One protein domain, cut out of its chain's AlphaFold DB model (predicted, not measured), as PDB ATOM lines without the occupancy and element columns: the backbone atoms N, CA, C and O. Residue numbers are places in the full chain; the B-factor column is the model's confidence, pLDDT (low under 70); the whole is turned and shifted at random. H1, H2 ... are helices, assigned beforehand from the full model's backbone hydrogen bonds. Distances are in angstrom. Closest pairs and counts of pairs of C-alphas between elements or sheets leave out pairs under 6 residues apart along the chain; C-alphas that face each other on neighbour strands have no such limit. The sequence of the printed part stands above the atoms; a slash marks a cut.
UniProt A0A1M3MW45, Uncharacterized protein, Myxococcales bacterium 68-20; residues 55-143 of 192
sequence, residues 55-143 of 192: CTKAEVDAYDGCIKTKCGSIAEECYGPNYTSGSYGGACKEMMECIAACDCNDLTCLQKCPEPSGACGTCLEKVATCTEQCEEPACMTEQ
ATOM      1  N   CYS A  55     215.737 172.000 137.271       61.97
ATOM      2  CA  CYS A  55     214.346 172.308 137.608       61.97
ATOM      3  C   CYS A  55     213.637 173.139 136.542       61.97
ATOM      4  O   CYS A  55     214.172 174.117 136.013       61.97
ATOM      5  N   THR A  56     212.354 172.854 136.321       75.25
ATOM      6  CA  THR A  56     211.484 173.801 135.625       75.25
ATOM      7  C   THR A  56     211.121 174.979 136.530       75.25
ATOM      8  O   THR A  56     210.959 174.853 137.746       75.25
ATOM      9  N   LYS A  57     210.881 176.141 135.910       67.50
ATOM     10  CA  LYS A  57     210.372 177.350 136.577       67.50
ATOM     11  C   LYS A  57     209.135 177.075 137.450       67.50
ATOM     12  O   LYS A  57     208.990 177.689 138.499       67.50
ATOM     13  N   ALA A  58     208.267 176.155 137.021       71.06
ATOM     14  CA  ALA A  58     207.029 175.809 137.716       71.06
ATOM     15  C   ALA A  58     207.262 174.992 138.999       71.06
ATOM     16  O   ALA A  58     206.540 175.194 139.972       71.06
ATOM     17  N   GLU A  59     208.260 174.106 139.019       72.62
ATOM     18  CA  GLU A  59     208.643 173.343 140.216       72.62
ATOM     19  C   GLU A  59     209.253 174.263 141.277       72.62
ATOM     20  O   GLU A  59     208.841 174.223 142.436       72.62
ATOM     21  N   VAL A  60     210.155 175.162 140.859       73.56
ATOM     22  CA  VAL A  60     210.731 176.186 141.744       73.56
ATOM     23  C   VAL A  60     209.629 177.086 142.306       73.56
ATOM     24  O   VAL A  60     209.510 177.204 143.521       73.56
ATOM     25  N   ASP A  61     208.765 177.654 141.454       75.31
ATOM     26  CA  ASP A  61     207.677 178.545 141.888       75.31
ATOM     27  C   ASP A  61     206.662 177.850 142.819       75.31
ATOM     28  O   ASP A  61     206.093 178.502 143.700       75.31
ATOM     29  N   ALA A  62     206.431 176.542 142.657       76.75
ATOM     30  CA  ALA A  62     205.559 175.765 143.539       76.75
ATOM     31  C   ALA A  62     206.177 175.561 144.934       76.75
ATOM     32  O   ALA A  62     205.483 175.736 145.942       76.75
ATOM     33  N   TYR A  63     207.476 175.252 144.998       76.19
ATOM     34  CA  TYR A  63     208.221 175.121 146.252       76.19
ATOM     35  C   TYR A  63     208.318 176.468 146.985       76.19
ATOM     36  O   TYR A  63     207.855 176.588 148.122       76.19
ATOM     37  N   ASP A  64     208.776 177.517 146.293       75.25
ATOM     38  CA  ASP A  64     208.810 178.900 146.788       75.25
ATOM     39  C   ASP A  64     207.427 179.366 147.277       75.25
ATOM     40  O   ASP A  64     207.300 179.983 148.337       75.25
ATOM     41  N   GLY A  65     206.368 179.049 146.523       78.12
ATOM     42  CA  GLY A  65     204.985 179.359 146.878       78.12
ATOM     43  C   GLY A  65     204.524 178.648 148.151       78.12
ATOM     44  O   GLY A  65     203.870 179.267 148.996       78.12
ATOM     45  N   CYS A  66     204.901 177.379 148.336       81.69
ATOM     46  CA  CYS A  66     204.629 176.645 149.570       81.69
ATOM     47  C   CYS A  66     205.364 177.265 150.768       81.69
ATOM     48  O   CYS A  66     204.725 177.541 151.788       81.69
ATOM     49  N   ILE A  67     206.662 177.557 150.627       80.56
ATOM     50  CA  ILE A  67     207.481 178.160 151.690       80.56
ATOM     51  C   ILE A  67     206.926 179.533 152.072       80.56
ATOM     52  O   ILE A  67     206.675 179.781 153.250       80.56
ATOM     53  N   LYS A  68     206.632 180.403 151.100       78.62
ATOM     54  CA  LYS A  68     206.013 181.717 151.352       78.62
ATOM     55  C   LYS A  68     204.657 181.592 152.060       78.62
ATOM     56  O   LYS A  68     204.372 182.380 152.956       78.62
ATOM     57  N   THR A  69     203.850 180.584 151.720       83.75
ATOM     58  CA  THR A  69     202.510 180.385 152.308       83.75
ATOM     59  C   THR A  69     202.541 179.794 153.722       83.75
ATOM     60  O   THR A  69     201.762 180.219 154.572       83.75
ATOM     61  N   LYS A  70     203.402 178.801 153.987       82.69
ATOM     62  CA  LYS A  70     203.462 178.093 155.281       82.69
ATOM     63  C   LYS A  70     204.483 178.681 156.250       82.69
ATOM     64  O   LYS A  70     204.234 178.728 157.451       82.69
ATOM     65  N   CYS A  71     205.626 179.101 155.722       84.12
ATOM     66  CA  CYS A  71     206.817 179.473 156.477       84.12
ATOM     67  C   CYS A  71     207.134 180.966 156.391       84.12
ATOM     68  O   CYS A  71     208.001 181.421 157.131       84.12
ATOM     69  N   GLY A  72     206.426 181.734 155.549       80.75
ATOM     70  CA  GLY A  72     206.632 183.174 155.360       80.75
ATOM     71  C   GLY A  72     206.728 183.934 156.681       80.75
ATOM     72  O   GLY A  72     207.751 184.543 156.948       80.75
ATOM     73  N   SER A  73     205.750 183.784 157.578       83.38
ATOM     74  CA  SER A  73     205.770 184.475 158.879       83.38
ATOM     75  C   SER A  73     206.895 184.025 159.824       83.38
ATOM     76  O   SER A  73     207.298 184.795 160.692       83.38
ATOM     77  N   ILE A  74     207.427 182.807 159.664       83.81
ATOM     78  CA  ILE A  74     208.617 182.348 160.402       83.81
ATOM     79  C   ILE A  74     209.864 182.999 159.788       83.81
ATOM     80  O   ILE A  74     210.681 183.561 160.509       83.81
ATOM     81  N   ALA A  75     209.977 183.004 158.459       80.44
ATOM     82  CA  ALA A  75     211.054 183.680 157.740       80.44
ATOM     83  C   ALA A  75     211.075 185.199 158.017       80.44
ATOM     84  O   ALA A  75     212.146 185.763 158.218       80.44
ATOM     85  N   GLU A  76     209.918 185.858 158.125       83.50
ATOM     86  CA  GLU A  76     209.806 187.269 158.524       83.50
ATOM     87  C   GLU A  76     210.258 187.516 159.979       83.50
ATOM     88  O   GLU A  76     210.871 188.549 160.249       83.50
ATOM     89  N   GLU A  77     210.017 186.581 160.911       83.75
ATOM     90  CA  GLU A  77     210.553 186.640 162.287       83.75
ATOM     91  C   GLU A  77     212.092 186.518 162.292       83.75
ATOM     92  O   GLU A  77     212.779 187.237 163.025       83.75
ATOM     93  N   CYS A  78     212.648 185.651 161.438       82.19
ATOM     94  CA  CYS A  78     214.086 185.381 161.370       82.19
ATOM     95  C   CYS A  78     214.888 186.457 160.631       82.19
ATOM     96  O   CYS A  78     215.940 186.877 161.117       82.19
ATOM     97  N   TYR A  79     214.394 186.884 159.468       84.31
ATOM     98  CA  TYR A  79     215.111 187.705 158.488       84.31
ATOM     99  C   TYR A  79     214.515 189.110 158.312       84.31
ATOM    100  O   TYR A  79     215.063 189.915 157.560       84.31
ATOM    101  N   GLY A  80     213.410 189.429 158.995       82.38
ATOM    102  CA  GLY A  80     212.682 190.693 158.870       82.38
ATOM    103  C   GLY A  80     211.701 190.733 157.683       82.38
ATOM    104  O   GLY A  80     211.874 190.008 156.708       82.38
ATOM    105  N   PRO A  81     210.688 191.620 157.706       79.06
ATOM    106  CA  PRO A  81     209.589 191.628 156.726       79.06
ATOM    107  C   PRO A  81     209.995 192.009 155.290       79.06
ATOM    108  O   PRO A  81     209.213 191.828 154.363       79.06
ATOM    109  N   ASN A  82     211.207 192.537 155.084       76.00
ATOM    110  CA  ASN A  82     211.705 192.967 153.773       76.00
ATOM    111  C   ASN A  82     212.862 192.087 153.254       76.00
ATOM    112  O   ASN A  82     213.580 192.496 152.336       76.00
ATOM    113  N   TYR A  83     213.054 190.883 153.813       73.88
ATOM    114  CA  TYR A  83     214.165 189.987 153.453       73.88
ATOM    115  C   TYR A  83     214.191 189.622 151.957       73.88
ATOM    116  O   TYR A  83     215.255 189.540 151.350       73.88
ATOM    117  N   THR A  84     213.012 189.495 151.340       71.75
ATOM    118  CA  THR A  84     212.812 189.254 149.898       71.75
ATOM    119  C   THR A  84     213.206 190.434 149.006       71.75
ATOM    120  O   THR A  84     213.303 190.283 147.792       71.75
ATOM    121  N   SER A  85     213.419 191.614 149.595       74.12
ATOM    122  CA  SER A  85     213.861 192.846 148.927       74.12
ATOM    123  C   SER A  85     215.318 193.197 149.269       74.12
ATOM    124  O   SER A  85     215.719 194.351 149.131       74.12
ATOM    125  N   GLY A  86     216.096 192.238 149.788       68.50
ATOM    126  CA  GLY A  86     217.484 192.453 150.220       68.50
ATOM    127  C   GLY A  86     217.635 193.314 151.481       68.50
ATOM    128  O   GLY A  86     218.731 193.770 151.788       68.50
ATOM    129  N   SER A  87     216.543 193.582 152.207       78.75
ATOM    130  CA  SER A  87     216.543 194.417 153.414       78.75
ATOM    131  C   SER A  87     216.306 193.560 154.654       78.75
ATOM    132  O   SER A  87     215.165 193.302 155.045       78.75
ATOM    133  N   TYR A  88     217.402 193.112 155.262       82.44
ATOM    134  CA  TYR A  88     217.380 192.134 156.345       82.44
ATOM    135  C   TYR A  88     217.204 192.758 157.736       82.44
ATOM    136  O   TYR A  88     217.608 193.886 158.029       82.44
ATOM    137  N   GLY A  89     216.588 191.981 158.617       82.25
ATOM    138  CA  GLY A  89     216.289 192.300 160.004       82.25
ATOM    139  C   GLY A  89     216.135 191.022 160.825       82.25
ATOM    140  O   GLY A  89     216.649 189.970 160.451       82.25
ATOM    141  N   GLY A  90     215.416 191.110 161.944       82.50
ATOM    142  CA  GLY A  90     215.186 189.959 162.819       82.50
ATOM    143  C   GLY A  90     216.463 189.444 163.490       82.50
ATOM    144  O   GLY A  90     217.449 190.172 163.635       82.50
ATOM    145  N   ALA A  91     216.430 188.187 163.927       82.94
ATOM    146  CA  ALA A  91     217.535 187.560 164.651       82.94
ATOM    147  C   ALA A  91     218.762 187.265 163.769       82.94
ATOM    148  O   ALA A  91     219.875 187.234 164.285       82.94
ATOM    149  N   CYS A  92     218.574 187.069 162.460       81.69
ATOM    150  CA  CYS A  92     219.640 186.720 161.517       81.69
ATOM    151  C   CYS A  92     220.201 187.914 160.729       81.69
ATOM    152  O   CYS A  92     220.925 187.711 159.757       81.69
ATOM    153  N   LYS A  93     219.893 189.157 161.135       83.44
ATOM    154  CA  LYS A  93     220.275 190.377 160.405       83.44
ATOM    155  C   LYS A  93     221.756 190.417 160.010       83.44
ATOM    156  O   LYS A  93     222.048 190.547 158.831       83.44
ATOM    157  N   GLU A  94     222.668 190.288 160.973       81.75
ATOM    158  CA  GLU A  94     224.118 190.442 160.743       81.75
ATOM    159  C   GLU A  94     224.684 189.364 159.806       81.75
ATOM    160  O   GLU A  94     225.536 189.648 158.967       81.75
ATOM    161  N   MET A  95     224.166 188.137 159.906       80.81
ATOM    162  CA  MET A  95     224.502 187.039 159.001       80.81
ATOM    163  C   MET A  95     224.022 187.340 157.577       80.81
ATOM    164  O   MET A  95     224.808 187.261 156.638       80.81
ATOM    165  N   MET A  96     222.753 187.723 157.412       79.88
ATOM    166  CA  MET A  96     222.172 187.987 156.093       79.88
ATOM    167  C   MET A  96     222.759 189.239 155.424       79.88
ATOM    168  O   MET A  96     222.978 189.226 154.219       79.88
ATOM    169  N   GLU A  97     223.059 190.298 156.186       81.50
ATOM    170  CA  GLU A  97     223.749 191.490 155.669       81.50
ATOM    171  C   GLU A  97     225.185 191.181 155.232       81.50
ATOM    172  O   GLU A  97     225.630 191.723 154.225       81.50
ATOM    173  N   CYS A  98     225.898 190.295 155.937       81.56
ATOM    174  CA  CYS A  98     227.215 189.838 155.495       81.56
ATOM    175  C   CYS A  98     227.124 189.001 154.214       81.56
ATOM    176  O   CYS A  98     227.822 189.283 153.246       81.56
ATOM    177  N   ILE A  99     226.216 188.020 154.178       77.50
ATOM    178  CA  ILE A  99     225.997 187.155 153.010       77.50
ATOM    179  C   ILE A  99     225.615 187.984 151.775       77.50
ATOM    180  O   ILE A  99     226.137 187.743 150.694       77.50
ATOM    181  N   ALA A 100     224.757 188.994 151.933       76.50
ATOM    182  CA  ALA A 100     224.356 189.889 150.847       76.50
ATOM    183  C   ALA A 100     225.422 190.927 150.447       76.50
ATOM    184  O   ALA A 100     225.249 191.616 149.442       76.50
ATOM    185  N   ALA A 101     226.506 191.057 151.218       79.44
ATOM    186  CA  ALA A 101     227.689 191.829 150.843       79.44
ATOM    187  C   ALA A 101     228.731 190.988 150.079       79.44
ATOM    188  O   ALA A 101     229.697 191.556 149.571       79.44
ATOM    189  N   CYS A 102     228.545 189.666 149.998       71.38
ATOM    190  CA  CYS A 102     229.373 188.765 149.206       71.38
ATOM    191  C   CYS A 102     228.861 188.646 147.767       71.38
ATOM    192  O   CYS A 102     227.654 188.644 147.518       71.38
ATOM    193  N   ASP A 103     229.784 188.488 146.820       63.56
ATOM    194  CA  ASP A 103     229.448 188.147 145.440       63.56
ATOM    195  C   ASP A 103     228.841 186.732 145.336       63.56
ATOM    196  O   ASP A 103     229.101 185.838 146.148       63.56
ATOM    197  N   CYS A 104     228.023 186.512 144.303       58.62
ATOM    198  CA  CYS A 104     227.401 185.218 144.018       58.62
ATOM    199  C   CYS A 104     228.467 184.111 143.875       58.62
ATOM    200  O   CYS A 104     229.303 184.171 142.976       58.62
ATOM    201  N   ASN A 105     228.395 183.076 144.720       50.84
ATOM    202  CA  ASN A 105     229.387 181.993 144.853       50.84
ATOM    203  C   ASN A 105     230.774 182.395 145.410       50.84
ATOM    204  O   ASN A 105     231.675 181.555 145.392       50.84
ATOM    205  N   ASP A 106     230.963 183.600 145.970       62.25
ATOM    206  CA  ASP A 106     232.179 183.920 146.741       62.25
ATOM    207  C   ASP A 106     232.138 183.232 148.115       62.25
ATOM    208  O   ASP A 106     231.801 183.801 149.155       62.25
ATOM    209  N   LEU A 107     232.475 181.947 148.097       62.47
ATOM    210  CA  LEU A 107     232.487 181.077 149.265       62.47
ATOM    211  C   LEU A 107     233.554 181.506 150.287       62.47
ATOM    212  O   LEU A 107     233.327 181.364 151.487       62.47
ATOM    213  N   THR A 108     234.643 182.139 149.844       65.62
ATOM    214  CA  THR A 108     235.678 182.731 150.710       65.62
ATOM    215  C   THR A 108     235.164 183.963 151.468       65.62
ATOM    216  O   THR A 108     235.604 184.239 152.590       65.62
ATOM    217  N   CYS A 109     234.235 184.721 150.883       70.62
ATOM    218  CA  CYS A 109     233.499 185.778 151.569       70.62
ATOM    219  C   CYS A 109     232.437 185.191 152.513       70.62
ATOM    220  O   CYS A 109     232.411 185.552 153.691       70.62
ATOM    221  N   LEU A 110     231.636 184.221 152.051       67.69
ATOM    222  CA  LEU A 110     230.599 183.571 152.867       67.69
ATOM    223  C   LEU A 110     231.175 182.906 154.131       67.69
ATOM    224  O   LEU A 110     230.571 182.991 155.197       67.69
ATOM    225  N   GLN A 111     232.370 182.316 154.052       68.19
ATOM    226  CA  GLN A 111     233.082 181.738 155.202       68.19
ATOM    227  C   GLN A 111     233.533 182.760 156.256       68.19
ATOM    228  O   GLN A 111     233.813 182.377 157.392       68.19
ATOM    229  N   LYS A 112     233.612 184.049 155.907       76.62
ATOM    230  CA  LYS A 112     233.931 185.138 156.849       76.62
ATOM    231  C   LYS A 112     232.684 185.696 157.534       76.62
ATOM    232  O   LYS A 112     232.819 186.510 158.449       76.62
ATOM    233  N   CYS A 113     231.490 185.281 157.114       80.19
ATOM    234  CA  CYS A 113     230.249 185.708 157.738       80.19
ATOM    235  C   CYS A 113     230.016 185.024 159.091       80.19
ATOM    236  O   CYS A 113     230.438 183.885 159.298       80.19
ATOM    237  N   PRO A 114     229.358 185.715 160.042       75.69
ATOM    238  CA  PRO A 114     229.134 185.173 161.374       75.69
ATOM    239  C   PRO A 114     228.226 183.943 161.313       75.69
ATOM    240  O   PRO A 114     227.151 183.982 160.711       75.69
ATOM    241  N   GLU A 115     228.643 182.860 161.972       73.31
ATOM    242  CA  GLU A 115     227.843 181.637 162.051       73.31
ATOM    243  C   GLU A 115     226.489 181.889 162.746       73.31
ATOM    244  O   GLU A 115     226.424 182.643 163.733       73.31
ATOM    245  N   PRO A 116     225.403 181.236 162.287       70.31
ATOM    246  CA  PRO A 116     224.072 181.376 162.867       70.31
ATOM    247  C   PRO A 116     224.027 180.817 164.291       70.31
ATOM    248  O   PRO A 116     223.777 179.638 164.531       70.31
ATOM    249  N   SER A 117     224.244 181.699 165.258       68.94
ATOM    250  CA  SER A 117     224.313 181.372 166.678       68.94
ATOM    251  C   SER A 117     223.181 182.037 167.465       68.94
ATOM    252  O   SER A 117     222.524 182.978 167.006       68.94
ATOM    253  N   GLY A 118     222.902 181.497 168.656       82.69
ATOM    254  CA  GLY A 118     221.849 181.993 169.541       82.69
ATOM    255  C   GLY A 118     220.491 182.097 168.842       82.69
ATOM    256  O   GLY A 118     219.995 181.129 168.270       82.69
ATOM    257  N   ALA A 119     219.895 183.291 168.883       81.75
ATOM    258  CA  ALA A 119     218.567 183.536 168.331       81.75
ATOM    259  C   ALA A 119     218.480 183.303 166.811       81.75
ATOM    260  O   ALA A 119     217.423 182.883 166.350       81.75
ATOM    261  N   CYS A 120     219.555 183.533 166.041       79.56
ATOM    262  CA  CYS A 120     219.532 183.252 164.604       79.56
ATOM    263  C   CYS A 120     219.485 181.743 164.339       79.56
ATOM    264  O   CYS A 120     218.592 181.291 163.629       79.56
ATOM    265  N   GLY A 121     220.373 180.963 164.969       78.62
ATOM    266  CA  GLY A 121     220.420 179.503 164.813       78.62
ATOM    267  C   GLY A 121     219.072 178.838 165.104       78.62
ATOM    268  O   GLY A 121     218.526 178.151 164.245       78.62
ATOM    269  N   THR A 122     218.455 179.166 166.245       85.69
ATOM    270  CA  THR A 122     217.107 178.676 166.591       85.69
ATOM    271  C   THR A 122     216.035 179.108 165.586       85.69
ATOM    272  O   THR A 122     215.038 178.411 165.405       85.69
ATOM    273  N   CYS A 123     216.201 180.253 164.925       83.94
ATOM    274  CA  CYS A 123     215.262 180.701 163.903       83.94
ATOM    275  C   CYS A 123     215.460 179.952 162.574       83.94
ATOM    276  O   CYS A 123     214.476 179.510 161.981       83.94
ATOM    277  N   LEU A 124     216.710 179.702 162.161       80.19
ATOM    278  CA  LEU A 124     217.018 178.835 161.018       80.19
ATOM    279  C   LEU A 124     216.480 177.412 161.219       80.19
ATOM    280  O   LEU A 124     215.898 176.860 160.291       80.19
ATOM    281  N   GLU A 125     216.600 176.845 162.426       78.88
ATOM    282  CA  GLU A 125     216.005 175.542 162.767       78.88
ATOM    283  C   GLU A 125     214.482 175.538 162.550       78.88
ATOM    284  O   GLU A 125     213.963 174.651 161.874       78.88
ATOM    285  N   LYS A 126     213.758 176.559 163.042       79.06
ATOM    286  CA  LYS A 126     212.306 176.688 162.804       79.06
ATOM    287  C   LYS A 126     211.964 176.794 161.315       79.06
ATOM    288  O   LYS A 126     210.954 176.232 160.892       79.06
ATOM    289  N   VAL A 127     212.755 177.542 160.539       80.12
ATOM    290  CA  VAL A 127     212.555 177.671 159.087       80.12
ATOM    291  C   VAL A 127     212.771 176.317 158.417       80.12
ATOM    292  O   VAL A 127     211.882 175.882 157.694       80.12
ATOM    293  N   ALA A 128     213.863 175.610 158.727       77.88
ATOM    294  CA  ALA A 128     214.173 174.291 158.173       77.88
ATOM    295  C   ALA A 128     213.078 173.246 158.474       77.88
ATOM    296  O   ALA A 128     212.559 172.608 157.562       77.88
ATOM    297  N   THR A 129     212.628 173.134 159.730       79.69
ATOM    298  CA  THR A 129     211.506 172.242 160.100       79.69
ATOM    299  C   THR A 129     210.173 172.663 159.461       79.69
ATOM    300  O   THR A 129     209.251 171.858 159.319       79.69
ATOM    301  N   CYS A 130     210.029 173.928 159.059       79.81
ATOM    302  CA  CYS A 130     208.870 174.362 158.288       79.81
ATOM    303  C   CYS A 130     208.994 173.999 156.800       79.81
ATOM    304  O   CYS A 130     208.010 173.539 156.216       79.81
ATOM    305  N   THR A 131     210.176 174.148 156.189       76.94
ATOM    306  CA  THR A 131     210.398 173.800 154.776       76.94
ATOM    307  C   THR A 131     210.248 172.302 154.513       76.94
ATOM    308  O   THR A 131     209.746 171.949 153.454       76.94
ATOM    309  N   GLU A 132     210.507 171.426 155.495       78.56
ATOM    310  CA  GLU A 132     210.172 169.984 155.424       78.56
ATOM    311  C   GLU A 132     208.671 169.694 155.186       78.56
ATOM    312  O   GLU A 132     208.298 168.587 154.804       78.56
ATOM    313  N   GLN A 133     207.780 170.671 155.398       77.19
ATOM    314  CA  GLN A 133     206.349 170.551 155.085       77.19
ATOM    315  C   GLN A 133     206.005 170.978 153.649       77.19
ATOM    316  O   GLN A 133     204.818 171.020 153.292       77.19
ATOM    317  N   CYS A 134     207.002 171.345 152.853       80.50
ATOM    318  CA  CYS A 134     206.893 171.652 151.438       80.50
ATOM    319  C   CYS A 134     207.605 170.563 150.640       80.50
ATOM    320  O   CYS A 134     208.688 170.122 151.004       80.50
ATOM    321  N   GLU A 135     206.965 170.100 149.570       77.69
ATOM    322  CA  GLU A 135     207.522 169.039 148.736       77.69
ATOM    323  C   GLU A 135     208.649 169.634 147.888       77.69
ATOM    324  O   GLU A 135     208.395 170.373 146.935       77.69
ATOM    325  N   GLU A 136     209.891 169.383 148.303       68.75
ATOM    326  CA  GLU A 136     211.078 169.780 147.554       68.75
ATOM    327  C   GLU A 136     211.120 168.973 146.246       68.75
ATOM    328  O   GLU A 136     211.097 167.737 146.284       68.75
ATOM    329  N   PRO A 137     211.095 169.628 145.071       66.38
ATOM    330  CA  PRO A 137     211.015 168.920 143.805       66.38
ATOM    331  C   PRO A 137     212.326 168.177 143.546       66.38
ATOM    332  O   PRO A 137     213.406 168.701 143.803       66.38
ATOM    333  N   ALA A 138     212.242 166.965 142.986       67.31
ATOM    334  CA  ALA A 138     213.394 166.069 142.843       67.31
ATOM    335  C   ALA A 138     214.590 166.711 142.116       67.31
ATOM    336  O   ALA A 138     215.735 166.422 142.440       67.31
ATOM    337  N   CYS A 139     214.337 167.642 141.197       62.44
ATOM    338  CA  CYS A 139     215.361 168.428 140.513       62.44
ATOM    339  C   CYS A 139     216.248 169.285 141.448       62.44
ATOM    340  O   CYS A 139     217.379 169.585 141.074       62.44
ATOM    341  N   MET A 140     215.780 169.647 142.651       64.44
ATOM    342  CA  MET A 140     216.582 170.324 143.682       64.44
ATOM    343  C   MET A 140     217.503 169.363 144.444       64.44
ATOM    344  O   MET A 140     218.554 169.777 144.927       64.44
ATOM    345  N   THR A 141     217.136 168.080 144.500       53.19
ATOM    346  CA  THR A 141     217.950 166.998 145.079       53.19
ATOM    347  C   THR A 141     218.829 166.269 144.054       53.19
ATOM    348  O   THR A 141     219.826 165.658 144.433       53.19
ATOM    349  N   GLU A 142     218.495 166.330 142.762       47.12
ATOM    350  CA  GLU A 142     219.274 165.752 141.657       47.12
ATOM    351  C   GLU A 142     220.484 166.644 141.347       47.12
ATOM    352  O   GLU A 142     220.521 167.396 140.371       47.12
ATOM    353  N   GLN A 143     221.493 166.554 142.214       51.09
ATOM    354  CA  GLN A 143     222.820 167.094 141.944       51.09
ATOM    355  C   GLN A 143     223.416 166.378 140.718       51.09
ATOM    356  O   GLN A 143     223.300 165.147 140.630       51.09
TER     357      GLN A 143
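AT A GLANCE: This is residues 55 to 143 of the 192 residues of an uncharacterized protein of Myxococcales bacterium 68-20 (UniProt A0A1M3MW45). The model is an open U of helices that the chain traces twice: H1, H2 and H3 make one side arm, the base and the other side arm, and the later part of the chain folds back along them. The base is H2 and H5 side by side, running opposite ways; H1 with the short H6 near it makes one arm, and H3 with the short H4 makes the other. The printed part has 89 residues with six named helices in the order H1 to H6 and no named strand, and its class is all helix. It is compact, with a radius of gyration of the C-alphas of 13.8 A, and spans 32 by 27 by 22 A.

HOW THE PARTS SIT: H1, residues 57 to 70, is the longest helix by residues. It and H2, residues 72 to 79, meet only through their link. H1 and H5, residues 119 to 131, only just touch, with 3 pairs of C-alphas within 8 A, and only at their ends; the closest C-alphas, of Ile 67 and Thr 131, are 6.1 A apart. Their lines stand at a steep tilt of 59 degrees, opposite ways. H2 and H5 touch with 8 pairs, at a shallow tilt of 26 degrees, opposite ways; the closest C-alphas, of Cys 78 and Cys 123, are 5.4 A apart. H3, residues 93 to 99, is close to H2 but not clearly touching; the C-alphas of Tyr 79 and Lys 93, their closest, are 6.1 A apart, and the lines are about perpendicular at 83 degrees. H3 and H4, residues 107 to 110, only just touch, with 3 pairs; the closest C-alphas, of Ile 99 and Leu 110, are 5.8 A apart. H6, residues 138 to 141, touches no helix but is near H1. H1 and H3 are apart. In H1, H2, H3 and H5 every O i to N i+4 pair is within hydrogen-bond range; H4 and H6 are too short for such a pair.

IN THESE COORDINATES: H1 begins at C-alpha 57, (210.372, 177.350, 136.577), and is 20.0 A long from first to last C-alpha. H5 begins at C-alpha 119, (218.567, 183.536, 168.331), and is 18.6 A long. H2 is 10.1 A long and H3 9.9 A. H4 and H6 have four residues each, and H6 ends at C-alpha 141, (217.950, 166.998, 145.079).

THE WHOLE: The two C-alphas farthest apart, of Thr 56 and Gly 118, are 36.4 A apart. The printed part, residues 55 to 143, has no cut. The link from H2 to H3, residues 80 to 92, is long. The mean pLDDT of the printed part is 75.3; 20 residues are under 70, among them residues 103 to 108 and 136 to 143.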